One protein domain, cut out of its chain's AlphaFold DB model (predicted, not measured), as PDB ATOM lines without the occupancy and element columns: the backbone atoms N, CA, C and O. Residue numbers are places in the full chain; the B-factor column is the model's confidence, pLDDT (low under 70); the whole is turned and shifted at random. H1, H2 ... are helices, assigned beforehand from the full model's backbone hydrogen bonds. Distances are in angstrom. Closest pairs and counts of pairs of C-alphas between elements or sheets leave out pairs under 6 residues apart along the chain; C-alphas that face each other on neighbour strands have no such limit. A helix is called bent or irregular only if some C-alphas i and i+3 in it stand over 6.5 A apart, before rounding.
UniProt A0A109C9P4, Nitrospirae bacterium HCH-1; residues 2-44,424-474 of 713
ATOM      1  N   LYS A   2      22.887   3.528  84.545       45.59
ATOM      2  CA  LYS A   2      21.709   2.997  85.289       45.59
ATOM      3  C   LYS A   2      21.729   1.471  85.539       45.59
ATOM      4  O   LYS A   2      21.042   1.000  86.437       45.59
ATOM      5  N   ALA A   3      22.522   0.714  84.775       44.97
ATOM      6  CA  ALA A   3      22.744  -0.715  85.008       44.97
ATOM      7  C   ALA A   3      23.822  -0.995  86.075       44.97
ATOM      8  O   ALA A   3      23.635  -1.913  86.868       44.97
ATOM      9  N   GLU A   4      24.911  -0.212  86.142       49.72
ATOM     10  CA  GLU A   4      25.962  -0.421  87.153       49.72
ATOM     11  C   GLU A   4      25.441  -0.210  88.577       49.72
ATOM     12  O   GLU A   4      25.656  -1.077  89.418       49.72
ATOM     13  N   GLY A   5      24.670   0.857  88.828       53.34
ATOM     14  CA  GLY A   5      24.110   1.121  90.162       53.34
ATOM     15  C   GLY A   5      23.231  -0.021  90.691       53.34
ATOM     16  O   GLY A   5      23.348  -0.401  91.850       53.34
ATOM     17  N   MET A   6      22.426  -0.664  89.829       53.50
ATOM     18  CA  MET A   6      21.662  -1.851  90.246       53.50
ATOM     19  C   MET A   6      22.568  -3.053  90.551       53.50
ATOM     20  O   MET A   6      22.269  -3.832  91.450       53.50
ATOM     21  N   ILE A   7      23.679  -3.227  89.826       55.88
ATOM     22  CA  ILE A   7      24.643  -4.309  90.089       55.88
ATOM     23  C   ILE A   7      25.381  -4.076  91.418       55.88
ATOM     24  O   ILE A   7      25.680  -5.041  92.125       55.88
ATOM     25  N   GLU A   8      25.656  -2.823  91.780       60.50
ATOM     26  CA  GLU A   8      26.218  -2.460  93.084       60.50
ATOM     27  C   GLU A   8      25.216  -2.694  94.221       60.50
ATOM     28  O   GLU A   8      25.579  -3.343  95.204       60.50
ATOM     29  N   ASP A   9      23.947  -2.306  94.048       65.31
ATOM     30  CA  ASP A   9      22.866  -2.620  94.995       65.31
ATOM     31  C   ASP A   9      22.730  -4.136  95.222       65.31
ATOM     32  O   ASP A   9      22.740  -4.588  96.368       65.31
ATOM     33  N   TYR A  10      22.681  -4.954  94.161       68.81
ATOM     34  CA  TYR A  10      22.596  -6.413  94.317       68.81
ATOM     35  C   TYR A  10      23.824  -7.002  95.022       68.81
ATOM     36  O   TYR A  10      23.664  -7.859  95.889       68.81
ATOM     37  N   LYS A  11      25.045  -6.538  94.722       71.62
ATOM     38  CA  LYS A  11      26.255  -6.973  95.450       71.62
ATOM     39  C   LYS A  11      26.192  -6.584  96.927       71.62
ATOM     40  O   LYS A  11      26.522  -7.408  97.779       71.62
ATOM     41  N   ARG A  12      25.752  -5.358  97.233       70.62
ATOM     42  CA  ARG A  12      25.599  -4.853  98.605       70.62
ATOM     43  C   ARG A  12      24.585  -5.694  99.379       70.62
ATOM     44  O   ARG A  12      24.927  -6.167 100.455       70.62
ATOM     45  N   VAL A  13      23.409  -5.957  98.803       69.88
ATOM     46  CA  VAL A  13      22.363  -6.810  99.399       69.88
ATOM     47  C   VAL A  13      22.852  -8.246  99.602       69.88
ATOM     48  O   VAL A  13      22.716  -8.784 100.696       69.88
ATOM     49  N   LEU A  14      23.491  -8.865  98.599       72.62
ATOM     50  CA  LEU A  14      24.029 -10.226  98.732       72.62
ATOM     51  C   LEU A  14      25.028 -10.339  99.901       72.62
ATOM     52  O   LEU A  14      25.003 -11.317 100.651       72.62
ATOM     53  N   LEU A  15      25.892  -9.333 100.074       76.88
ATOM     54  CA  LEU A  15      26.884  -9.295 101.147       76.88
ATOM     55  C   LEU A  15      26.264  -8.977 102.516       76.88
ATOM     56  O   LEU A  15      26.606  -9.650 103.490       76.88
ATOM     57  N   THR A  16      25.344  -8.011 102.624       72.75
ATOM     58  CA  THR A  16      24.693  -7.700 103.910       72.75
ATOM     59  C   THR A  16      23.873  -8.883 104.410       72.75
ATOM     60  O   THR A  16      24.052  -9.283 105.560       72.75
ATOM     61  N   THR A  17      23.074  -9.528 103.551       76.38
ATOM     62  CA  THR A  17      22.347 -10.757 103.910       76.38
ATOM     63  C   THR A  17      23.289 -11.849 104.413       76.38
ATOM     64  O   THR A  17      23.011 -12.480 105.438       76.38
ATOM     65  N   PHE A  18      24.428 -12.053 103.737       79.56
ATOM     66  CA  PHE A  18      25.423 -13.039 104.155       79.56
ATOM     67  C   PHE A  18      25.982 -12.734 105.551       79.56
ATOM     68  O   PHE A  18      26.021 -13.624 106.398       79.56
ATOM     69  N   PHE A  19      26.367 -11.484 105.835       79.81
ATOM     70  CA  PHE A  19      26.924 -11.110 107.140       79.81
ATOM     71  C   PHE A  19      25.891 -11.095 108.277       79.81
ATOM     72  O   PHE A  19      26.238 -11.487 109.398       79.81
ATOM     73  N   VAL A  20      24.643 -10.697 108.006       78.88
ATOM     74  CA  VAL A  20      23.539 -10.672 108.983       78.88
ATOM     75  C   VAL A  20      23.098 -12.095 109.336       78.88
ATOM     76  O   VAL A  20      23.122 -12.482 110.505       78.88
ATOM     77  N   GLN A  21      22.769 -12.924 108.340       85.31
ATOM     78  CA  GLN A  21      22.235 -14.273 108.565       85.31
ATOM     79  C   GLN A  21      23.318 -15.366 108.644       85.31
ATOM     80  O   GLN A  21      22.985 -16.554 108.671       85.31
ATOM     81  N   LYS A  22      24.609 -15.001 108.759       86.06
ATOM     82  CA  LYS A  22      25.763 -15.931 108.766       86.06
ATOM     83  C   LYS A  22      25.587 -17.160 109.660       86.06
ATOM     84  O   LYS A  22      25.943 -18.261 109.258       86.06
ATOM     85  N   ARG A  23      24.986 -17.004 110.850       87.38
ATOM     86  CA  ARG A  23      24.725 -18.126 111.775       87.38
ATOM     87  C   ARG A  23      23.843 -19.212 111.145       87.38
ATOM     88  O   ARG A  23      24.125 -20.382 111.351       87.38
ATOM     89  N   ILE A  24      22.822 -18.833 110.375       88.00
ATOM     90  CA  ILE A  24      21.875 -19.760 109.730       88.00
ATOM     91  C   ILE A  24      22.470 -20.353 108.453       88.00
ATOM     92  O   ILE A  24      22.322 -21.548 108.211       88.00
ATOM     93  N   ILE A  25      23.203 -19.548 107.680       89.25
ATOM     94  CA  ILE A  25      23.927 -20.016 106.490       89.25
ATOM     95  C   ILE A  25      24.926 -21.113 106.891       89.25
ATOM     96  O   ILE A  25      24.920 -22.194 106.303       89.25
ATOM     97  N   TYR A  26      25.724 -20.878 107.941       91.56
ATOM     98  CA  TYR A  26      26.685 -21.863 108.435       91.56
ATOM     99  C   TYR A  26      26.031 -23.085 109.093       91.56
ATOM    100  O   TYR A  26      26.503 -24.190 108.843       91.56
ATOM    101  N   THR A  27      24.961 -22.957 109.893       91.62
ATOM    102  CA  THR A  27      24.329 -24.146 110.503       91.62
ATOM    103  C   THR A  27      23.616 -25.018 109.476       91.62
ATOM    104  O   THR A  27      23.778 -26.235 109.519       91.62
ATOM    105  N   ALA A  28      22.891 -24.436 108.517       91.62
ATOM    106  CA  ALA A  28      22.249 -25.200 107.448       91.62
ATOM    107  C   ALA A  28      23.282 -25.906 106.551       91.62
ATOM    108  O   ALA A  28      23.145 -27.101 106.276       91.62
ATOM    109  N   ALA A  29      24.359 -25.209 106.167       93.50
ATOM    110  CA  ALA A  29      25.453 -25.811 105.408       93.50
ATOM    111  C   ALA A  29      26.160 -26.925 106.197       93.50
ATOM    112  O   ALA A  29      26.410 -27.998 105.647       93.50
ATOM    113  N   ALA A  30      26.424 -26.714 107.491       93.19
ATOM    114  CA  ALA A  30      27.038 -27.715 108.357       93.19
ATOM    115  C   ALA A  30      26.151 -28.957 108.529       93.19
ATOM    116  O   ALA A  30      26.667 -30.063 108.442       93.19
ATOM    117  N   VAL A  31      24.834 -28.813 108.710       95.25
ATOM    118  CA  VAL A  31      23.906 -29.957 108.830       95.25
ATOM    119  C   VAL A  31      23.888 -30.808 107.554       95.25
ATOM    120  O   VAL A  31      23.898 -32.038 107.636       95.25
ATOM    121  N   ILE A  32      23.909 -30.184 106.374       94.19
ATOM    122  CA  ILE A  32      23.927 -30.898 105.085       94.19
ATOM    123  C   ILE A  32      25.298 -31.541 104.824       94.19
ATOM    124  O   ILE A  32      25.369 -32.681 104.369       94.19
ATOM    125  N   PHE A  33      26.394 -30.866 105.176       94.56
ATOM    126  CA  PHE A  33      27.736 -31.439 105.072       94.56
ATOM    127  C   PHE A  33      27.939 -32.614 106.043       94.56
ATOM    128  O   PHE A  33      28.408 -33.677 105.639       94.56
ATOM    129  N   ILE A  34      27.525 -32.466 107.305       93.88
ATOM    130  CA  ILE A  34      27.590 -33.522 108.325       93.88
ATOM    131  C   ILE A  34      26.713 -34.710 107.922       93.88
ATOM    132  O   ILE A  34      27.159 -35.846 108.056       93.88
ATOM    133  N   SER A  35      25.509 -34.493 107.378       92.00
ATOM    134  CA  SER A  35      24.674 -35.607 106.912       92.00
ATOM    135  C   SER A  35      25.286 -36.322 105.701       92.00
ATOM    136  O   SER A  35      25.295 -37.550 105.685       92.00
ATOM    137  N   ALA A  36      25.900 -35.605 104.752       91.06
ATOM    138  CA  ALA A  36      26.644 -36.213 103.645       91.06
ATOM    139  C   ALA A  36      27.865 -37.029 104.123       91.06
ATOM    140  O   ALA A  36      28.106 -38.128 103.620       91.06
ATOM    141  N   VAL A  37      28.600 -36.542 105.130       92.12
ATOM    142  CA  VAL A  37      29.705 -37.282 105.766       92.12
ATOM    143  C   VAL A  37      29.182 -38.518 106.509       92.12
ATOM    144  O   VAL A  37      29.712 -39.608 106.309       92.12
ATOM    145  N   LEU A  38      28.110 -38.400 107.300       91.06
ATOM    146  CA  LEU A  38      27.488 -39.537 107.991       91.06
ATOM    147  C   LEU A  38      27.009 -40.602 106.995       91.06
ATOM    148  O   LEU A  38      27.355 -41.772 107.145       91.06
ATOM    149  N   VAL A  39      26.302 -40.207 105.932       90.06
ATOM    150  CA  VAL A  39      25.919 -41.089 104.814       90.06
ATOM    151  C   VAL A  39      27.148 -41.768 104.207       90.06
ATOM    152  O   VAL A  39      27.120 -42.966 103.943       90.06
ATOM    153  N   SER A  40      28.252 -41.041 104.031       89.00
ATOM    154  CA  SER A  40      29.463 -41.579 103.415       89.00
ATOM    155  C   SER A  40      30.245 -42.589 104.271       89.00
ATOM    156  O   SER A  40      31.102 -43.283 103.717       89.00
ATOM    157  N   PHE A  41      29.996 -42.675 105.583       86.88
ATOM    158  CA  PHE A  41      30.738 -43.561 106.496       86.88
ATOM    159  C   PHE A  41      29.870 -44.594 107.233       86.88
ATOM    160  O   PHE A  41      30.372 -45.676 107.532       86.88
ATOM    161  N   LEU A  42      28.596 -44.295 107.520       86.25
ATOM    162  CA  LEU A  42      27.691 -45.175 108.276       86.25
ATOM    163  C   LEU A  42      26.783 -46.030 107.374       86.25
ATOM    164  O   LEU A  42      26.266 -47.049 107.830       86.25
ATOM    165  N   TRP A  43      26.562 -45.639 106.115       86.38
ATOM    166  CA  TRP A  43      25.717 -46.411 105.198       86.38
ATOM    167  C   TRP A  43      26.444 -47.701 104.769       86.38
ATOM    168  O   TRP A  43      27.635 -47.641 104.443       86.38
ATOM    169  N   PRO A  44      25.777 -48.876 104.749       85.06
ATOM    170  CA  PRO A  44      26.398 -50.118 104.296       85.06
ATOM    171  C   PRO A  44      26.975 -49.985 102.881       85.06
ATOM    172  O   PRO A  44      26.304 -49.516 101.960       85.06
ATOM    173  N   ILE A 424      30.465 -43.465  97.709       88.06
ATOM    174  CA  ILE A 424      31.795 -43.079  97.202       88.06
ATOM    175  C   ILE A 424      32.245 -41.786  97.913       88.06
ATOM    176  O   ILE A 424      31.782 -40.707  97.534       88.06
ATOM    177  N   PRO A 425      33.146 -41.834  98.916       85.06
ATOM    178  CA  PRO A 425      33.476 -40.665  99.743       85.06
ATOM    179  C   PRO A 425      34.069 -39.497  98.952       85.06
ATOM    180  O   PRO A 425      33.664 -38.354  99.152       85.06
ATOM    181  N   GLY A 426      34.958 -39.778  97.995       87.56
ATOM    182  CA  GLY A 426      35.566 -38.755  97.135       87.56
ATOM    183  C   GLY A 426      34.581 -38.019  96.215       87.56
ATOM    184  O   GLY A 426      34.942 -36.991  95.656       87.56
ATOM    185  N   LEU A 427      33.347 -38.518  96.075       89.12
ATOM    186  CA  LEU A 427      32.277 -37.889  95.297       89.12
ATOM    187  C   LEU A 427      31.219 -37.246  96.210       89.12
ATOM    188  O   LEU A 427      30.836 -36.099  95.997       89.12
ATOM    189  N   LEU A 428      30.771 -37.957  97.251       90.31
ATOM    190  CA  LEU A 428      29.698 -37.491  98.137       90.31
ATOM    191  C   LEU A 428      30.115 -36.312  99.026       90.31
ATOM    192  O   LEU A 428      29.314 -35.406  99.228       90.31
ATOM    193  N   ILE A 429      31.348 -36.298  99.543       91.88
ATOM    194  CA  ILE A 429      31.820 -35.245 100.457       91.88
ATOM    195  C   ILE A 429      31.889 -33.862  99.769       91.88
ATOM    196  O   ILE A 429      31.299 -32.922 100.307       91.88
ATOM    197  N   PRO A 430      32.523 -33.687  98.585       92.88
ATOM    198  CA  PRO A 430      32.525 -32.388  97.906       92.88
ATOM    199  C   PRO A 430      31.134 -31.974  97.404       92.88
ATOM    200  O   PRO A 430      30.789 -30.797  97.505       92.88
ATOM    201  N   ILE A 431      30.299 -32.913  96.937       92.50
ATOM    202  CA  ILE A 431      28.907 -32.608  96.559       92.50
ATOM    203  C   ILE A 431      28.104 -32.138  97.778       92.50
ATOM    204  O   ILE A 431      27.400 -31.137  97.683       92.50
ATOM    205  N   GLY A 432      28.246 -32.795  98.933       92.69
ATOM    206  CA  GLY A 432      27.601 -32.392 100.185       92.69
ATOM    207  C   GLY A 432      28.037 -31.009 100.672       92.69
ATOM    208  O   GLY A 432      27.212 -30.256 101.184       92.69
ATOM    209  N   LEU A 433      29.304 -30.639 100.458       93.44
ATOM    210  CA  LEU A 433      29.821 -29.304 100.775       93.44
ATOM    211  C   LEU A 433      29.220 -28.226  99.863       93.44
ATOM    212  O   LEU A 433      28.751 -27.204 100.360       93.44
ATOM    213  N   VAL A 434      29.187 -28.457  98.545       94.81
ATOM    214  CA  VAL A 434      28.608 -27.504  97.579       94.81
ATOM    215  C   VAL A 434      27.095 -27.382  97.768       94.81
ATOM    216  O   VAL A 434      26.582 -26.268  97.864       94.81
ATOM    217  N   ALA A 435      26.380 -28.503  97.891       93.69
ATOM    218  CA  ALA A 435      24.942 -28.515  98.147       93.69
ATOM    219  C   ALA A 435      24.605 -27.839  99.485       93.69
ATOM    220  O   ALA A 435      23.715 -26.995  99.534       93.69
ATOM    221  N   GLY A 436      25.361 -28.134 100.549       94.88
ATOM    222  CA  GLY A 436      25.203 -27.486 101.848       94.88
ATOM    223  C   GLY A 436      25.420 -25.975 101.782       94.88
ATOM    224  O   GLY A 436      24.590 -25.222 102.288       94.88
ATOM    225  N   ALA A 437      26.480 -25.518 101.110       91.81
ATOM    226  CA  ALA A 437      26.742 -24.094 100.913       91.81
ATOM    227  C   ALA A 437      25.615 -23.403 100.122       91.81
ATOM    228  O   ALA A 437      25.127 -22.360 100.554       91.81
ATOM    229  N   MET A 438      25.152 -24.000  99.016       93.62
ATOM    230  CA  MET A 438      24.043 -23.459  98.224       93.62
ATOM    231  C   MET A 438      22.743 -23.398  99.031       93.62
ATOM    232  O   MET A 438      22.149 -22.329  99.137       93.62
ATOM    233  N   THR A 439      22.315 -24.499  99.656       93.06
ATOM    234  CA  THR A 439      21.072 -24.537 100.441       93.06
ATOM    235  C   THR A 439      21.138 -23.622 101.664       93.06
ATOM    236  O   THR A 439      20.164 -22.930 101.955       93.06
ATOM    237  N   GLY A 440      22.281 -23.553 102.354       92.31
ATOM    238  CA  GLY A 440      22.483 -22.621 103.466       92.31
ATOM    239  C   GLY A 440      22.387 -21.162 103.023       92.31
ATOM    240  O   GLY A 440      21.716 -20.367 103.682       92.31
ATOM    241  N   MET A 441      22.972 -20.818 101.872       89.38
ATOM    242  CA  MET A 441      22.861 -19.486 101.277       89.38
ATOM    243  C   MET A 441      21.408 -19.173 100.886       89.38
ATOM    244  O   MET A 441      20.889 -18.134 101.290       89.38
ATOM    245  N   THR A 442      20.706 -20.088 100.206       90.62
ATOM    246  CA  THR A 442      19.275 -19.950  99.869       90.62
ATOM    247  C   THR A 442      18.399 -19.738 101.104       90.62
ATOM    248  O   THR A 442      17.537 -18.864 101.085       90.62
ATOM    249  N   LEU A 443      18.623 -20.481 102.193       89.81
ATOM    250  CA  LEU A 443      17.870 -20.320 103.444       89.81
ATOM    251  C   LEU A 443      18.188 -18.995 104.156       89.81
ATOM    252  O   LEU A 443      17.286 -18.379 104.725       89.81
ATOM    253  N   GLY A 444      19.437 -18.520 104.078       87.75
ATOM    254  CA  GLY A 444      19.821 -17.182 104.533       87.75
ATOM    255  C   GLY A 444      19.061 -16.077 103.794       87.75
ATOM    256  O   GLY A 444      18.459 -15.220 104.437       87.75
ATOM    257  N   PHE A 445      19.014 -16.144 102.457       84.31
ATOM    258  CA  PHE A 445      18.242 -15.203 101.637       84.31
ATOM    259  C   PHE A 445      16.737 -15.294 101.869       84.31
ATOM    260  O   PHE A 445      16.087 -14.259 101.976       84.31
ATOM    261  N   LEU A 446      16.180 -16.501 101.993       86.50
ATOM    262  CA  LEU A 446      14.748 -16.676 102.227       86.50
ATOM    263  C   LEU A 446      14.314 -16.079 103.572       86.50
ATOM    264  O   LEU A 446      13.273 -15.432 103.633       86.50
ATOM    265  N   LYS A 447      15.123 -16.236 104.630       84.56
ATOM    266  CA  LYS A 447      14.846 -15.584 105.915       84.56
ATOM    267  C   LYS A 447      14.976 -14.063 105.820       84.56
ATOM    268  O   LYS A 447      14.100 -13.367 106.316       84.56
ATOM    269  N   GLU A 448      16.038 -13.547 105.202       82.19
ATOM    270  CA  GLU A 448      16.240 -12.097 105.075       82.19
ATOM    271  C   GLU A 448      15.123 -11.432 104.255       82.19
ATOM    272  O   GLU A 448      14.661 -10.354 104.605       82.19
ATOM    273  N   TYR A 449      14.622 -12.110 103.218       79.19
ATOM    274  CA  TYR A 449      13.472 -11.671 102.423       79.19
ATOM    275  C   TYR A 449      12.148 -11.655 103.214       79.19
ATOM    276  O   TYR A 449      11.243 -10.886 102.893       79.19
ATOM    277  N   MET A 450      12.026 -12.481 104.258       78.44
ATOM    278  CA  MET A 450      10.879 -12.491 105.176       78.44
ATOM    279  C   MET A 450      11.028 -11.510 106.355       78.44
ATOM    280  O   MET A 450      10.083 -11.337 107.122       78.44
ATOM    281  N   ASP A 451      12.185 -10.862 106.518       75.94
ATOM    282  CA  ASP A 451      12.488  -9.951 107.626       75.94
ATOM    283  C   ASP A 451      12.189  -8.493 107.238       75.94
ATOM    284  O   ASP A 451      13.021  -7.792 106.664       75.94
ATOM    285  N   GLN A 452      10.979  -8.035 107.573       65.06
ATOM    286  CA  GLN A 452      10.451  -6.703 107.238       65.06
ATOM    287  C   GLN A 452      10.957  -5.566 108.158       65.06
ATOM    288  O   GLN A 452      10.256  -4.580 108.384       65.06
ATOM    289  N   THR A 453      12.163  -5.694 108.712       68.94
ATOM    290  CA  THR A 453      12.771  -4.696 109.609       68.94
ATOM    291  C   THR A 453      13.558  -3.639 108.816       68.94
ATOM    292  O   THR A 453      14.374  -3.993 107.966       68.94
ATOM    293  N   PHE A 454      13.378  -2.346 109.121       67.25
ATOM    294  CA  PHE A 454      14.218  -1.259 108.585       67.25
ATOM    295  C   PHE A 454      15.655  -1.385 109.117       67.25
ATOM    296  O   PHE A 454      15.843  -1.485 110.330       67.25
ATOM    297  N   LYS A 455      16.666  -1.387 108.236       67.12
ATOM    298  CA  LYS A 455      18.058  -1.733 108.602       67.12
ATOM    299  C   LYS A 455      19.059  -0.609 108.341       67.12
ATOM    300  O   LYS A 455      20.113  -0.594 108.973       67.12
ATOM    301  N   SER A 456      18.724   0.341 107.471       66.75
ATOM    302  CA  SER A 456      19.527   1.524 107.151       66.75
ATOM    303  C   SER A 456      18.688   2.808 107.292       66.75
ATOM    304  O   SER A 456      17.483   2.767 107.026       66.75
ATOM    305  N   PRO A 457      19.267   3.969 107.663       64.56
ATOM    306  CA  PRO A 457      18.543   5.249 107.697       64.56
ATOM    307  C   PRO A 457      17.846   5.589 106.369       64.56
ATOM    308  O   PRO A 457      16.742   6.131 106.348       64.56
ATOM    309  N   GLU A 458      18.464   5.210 105.252       69.62
ATOM    310  CA  GLU A 458      17.938   5.397 103.903       69.62
ATOM    311  C   GLU A 458      16.655   4.590 103.653       69.62
ATOM    312  O   GLU A 458      15.813   5.041 102.878       69.62
ATOM    313  N   ASP A 459      16.452   3.449 104.326       70.12
ATOM    314  CA  ASP A 459      15.221   2.659 104.202       70.12
ATOM    315  C   ASP A 459      14.016   3.445 104.733       70.12
ATOM    316  O   ASP A 459      12.946   3.434 104.126       70.12
ATOM    317  N   VAL A 460      14.186   4.180 105.838       72.38
ATOM    318  CA  VAL A 460      13.115   4.992 106.436       72.38
ATOM    319  C   VAL A 460      12.713   6.127 105.488       72.38
ATOM    320  O   VAL A 460      11.527   6.321 105.221       72.38
ATOM    321  N   VAL A 461      13.689   6.816 104.890       72.88
ATOM    322  CA  VAL A 461      13.428   7.866 103.887       72.88
ATOM    323  C   VAL A 461      12.771   7.280 102.626       72.88
ATOM    324  O   VAL A 461      11.845   7.868 102.063       72.88
ATOM    325  N   LYS A 462      13.216   6.098 102.186       72.81
ATOM    326  CA  LYS A 462      12.769   5.442 100.948       72.81
ATOM    327  C   LYS A 462      11.375   4.820 101.045       72.81
ATOM    328  O   LYS A 462      10.625   4.919 100.079       72.81
ATOM    329  N   TYR A 463      11.037   4.186 102.169       73.38
ATOM    330  CA  TYR A 463       9.802   3.406 102.335       73.38
ATOM    331  C   TYR A 463       8.743   4.080 103.217       73.38
ATOM    332  O   TYR A 463       7.561   3.824 103.012       73.38
ATOM    333  N   ALA A 464       9.130   4.942 104.165       75.12
ATOM    334  CA  ALA A 464       8.185   5.710 104.988       75.12
ATOM    335  C   ALA A 464       8.066   7.187 104.564       75.12
ATOM    336  O   ALA A 464       7.191   7.889 105.064       75.12
ATOM    337  N   HIS A 465       8.926   7.665 103.654       70.94
ATOM    338  CA  HIS A 465       8.961   9.054 103.160       70.94
ATOM    339  C   HIS A 465       9.134  10.123 104.255       70.94
ATOM    340  O   HIS A 465       8.790  11.290 104.063       70.94
ATOM    341  N   LEU A 466       9.712   9.736 105.396       76.62
ATOM    342  CA  LEU A 466       9.997  10.614 106.530       76.62
ATOM    343  C   LEU A 466      11.495  10.955 106.587       76.62
ATOM    344  O   LEU A 466      12.326  10.059 106.410       76.62
ATOM    345  N   PRO A 467      11.875  12.217 106.864       71.31
ATOM    346  CA  PRO A 467      13.272  12.584 107.065       71.31
ATOM    347  C   PRO A 467      13.792  12.002 108.387       71.31
ATOM    348  O   PRO A 467      13.202  12.214 109.447       71.31
ATOM    349  N   VAL A 468      14.925  11.295 108.342       71.75
ATOM    350  CA  VAL A 468      15.597  10.805 109.554       71.75
ATOM    351  C   VAL A 468      16.291  11.976 110.249       71.75
ATOM    352  O   VAL A 468      17.271  12.514 109.744       71.75
ATOM    353  N   LEU A 469      15.768  12.372 111.412       69.69
ATOM    354  CA  LEU A 469      16.282  13.491 112.215       69.69
ATOM    355  C   LEU A 469      17.516  13.124 113.056       69.69
ATOM    356  O   LEU A 469      18.312  13.996 113.393       69.69
ATOM    357  N   LEU A 470      17.644  11.850 113.432       65.88
ATOM    358  CA  LEU A 470      18.725  11.326 114.262       65.88
ATOM    359  C   LEU A 470      18.864   9.817 114.027       65.88
ATOM    360  O   LEU A 470      17.864   9.113 113.896       65.88
ATOM    361  N   PHE A 471      20.099   9.321 114.032       67.38
ATOM    362  CA  PHE A 471      20.424   7.899 114.116       67.38
ATOM    363  C   PHE A 471      21.274   7.693 115.371       67.38
ATOM    364  O   PHE A 471      22.274   8.384 115.537       67.38
ATOM    365  N   ILE A 472      20.880   6.778 116.258       70.75
ATOM    366  CA  ILE A 472      21.638   6.465 117.476       70.75
ATOM    367  C   ILE A 472      22.311   5.102 117.264       70.75
ATOM    368  O   ILE A 472      21.598   4.105 117.122       70.75
ATOM    369  N   PRO A 473      23.655   5.022 117.205       62.53
ATOM    370  CA  PRO A 473      24.349   3.750 117.065       62.53
ATOM    371  C   PRO A 473      24.203   2.926 118.351       62.53
ATOM    372  O   PRO A 473      24.496   3.399 119.447       62.53
ATOM    373  N   PHE A 474      23.764   1.676 118.213       58.59
ATOM    374  CA  PHE A 474      23.537   0.777 119.342       58.59
ATOM    375  C   PHE A 474      24.879   0.257 119.881       58.59
ATOM    376  O   PHE A 474      25.447  -0.698 119.344       58.59
TER     377      PHE A 474
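Overview. This is residues 2 to 44 and 424 to 474 of the 713 residues of a protein of Nitrospirae bacterium HCH-1 (UniProt A0A109C9P4). Two long helical rods, H1b and H2, run side by side in opposite ways, and the first arm of H1, H1a, turns off from this pair at a wide corner, with residues 2 to 12 sticking out. Beyond that corner the small helix H3 sits away from the other helices at the end of a six-residue link, and the tail of residues 465 to 474 folds back from it. The printed part has 94 residues with three named helices, in the order H1, H2, H3, and no named strand; the class is all helix. The whole is only just extended, close to loose, with a radius of gyration of the C-alphas of 19.0 A, and its outline is elongated, 64 by 33 by 20 A.

Arrangement. By its hydrogen bonds H1, residues 2 to 42, was assigned as one helix, but it is bent: C-alphas 20 and 23 are 8.0 A apart. Its arms are H1a, residues 2 to 20, and H1b, residues 23 to 42, which stand at a steep tilt of 67 degrees and run the same way. The arms are close but not clearly touching; their closest C-alphas, those of Phe 18 and Ile 25, are 7.5 A apart. H1b touches H2, residues 425 to 450, at a shallow tilt of 26 degrees, opposite ways, with the closest C-alphas, those of Ala 29 and Gly 436, 3.9 A apart. H1a touches H2 with residues 17 to 18 alone, about perpendicular at 74 degrees; the closest C-alphas are those of Thr 17 and Glu 448, 6.4 A apart. H3, residues 457 to 464, is apart from H1a, H1b and H2. In H1b and H3 every O i to N i+4 pair is within hydrogen-bond range; in H1a 14 of 15 are, and in H2 21 of 22.

Along the chain. H1a begins at C-alpha 2, (21.709, 2.997, 85.289), and is 27.4 A from first to last C-alpha. H1b is also 27.4 A long and ends at C-alpha 42, (27.691, -45.175, 108.276). H2 is 36.5 A long; it is neither bent nor irregular, but only just: C-alphas 426 and 429 are 6.1 A apart. H3 is 10.7 A long and ends at C-alpha 464, (8.185, 5.710, 104.988).

Size, cuts and confidence. The two C-alphas farthest apart, those of Pro 44 and Leu 469, are 64.9 A apart. Residues 45 to 423 are not printed, and C-alphas 44 and 424 are 11.4 A apart across the cut. The link from H2 to H3 is short. The mean pLDDT of the printed part is 79.7; residues 2 to 10, 13, 452 to 458, 469 to 471 and 473 to 474 are under 70.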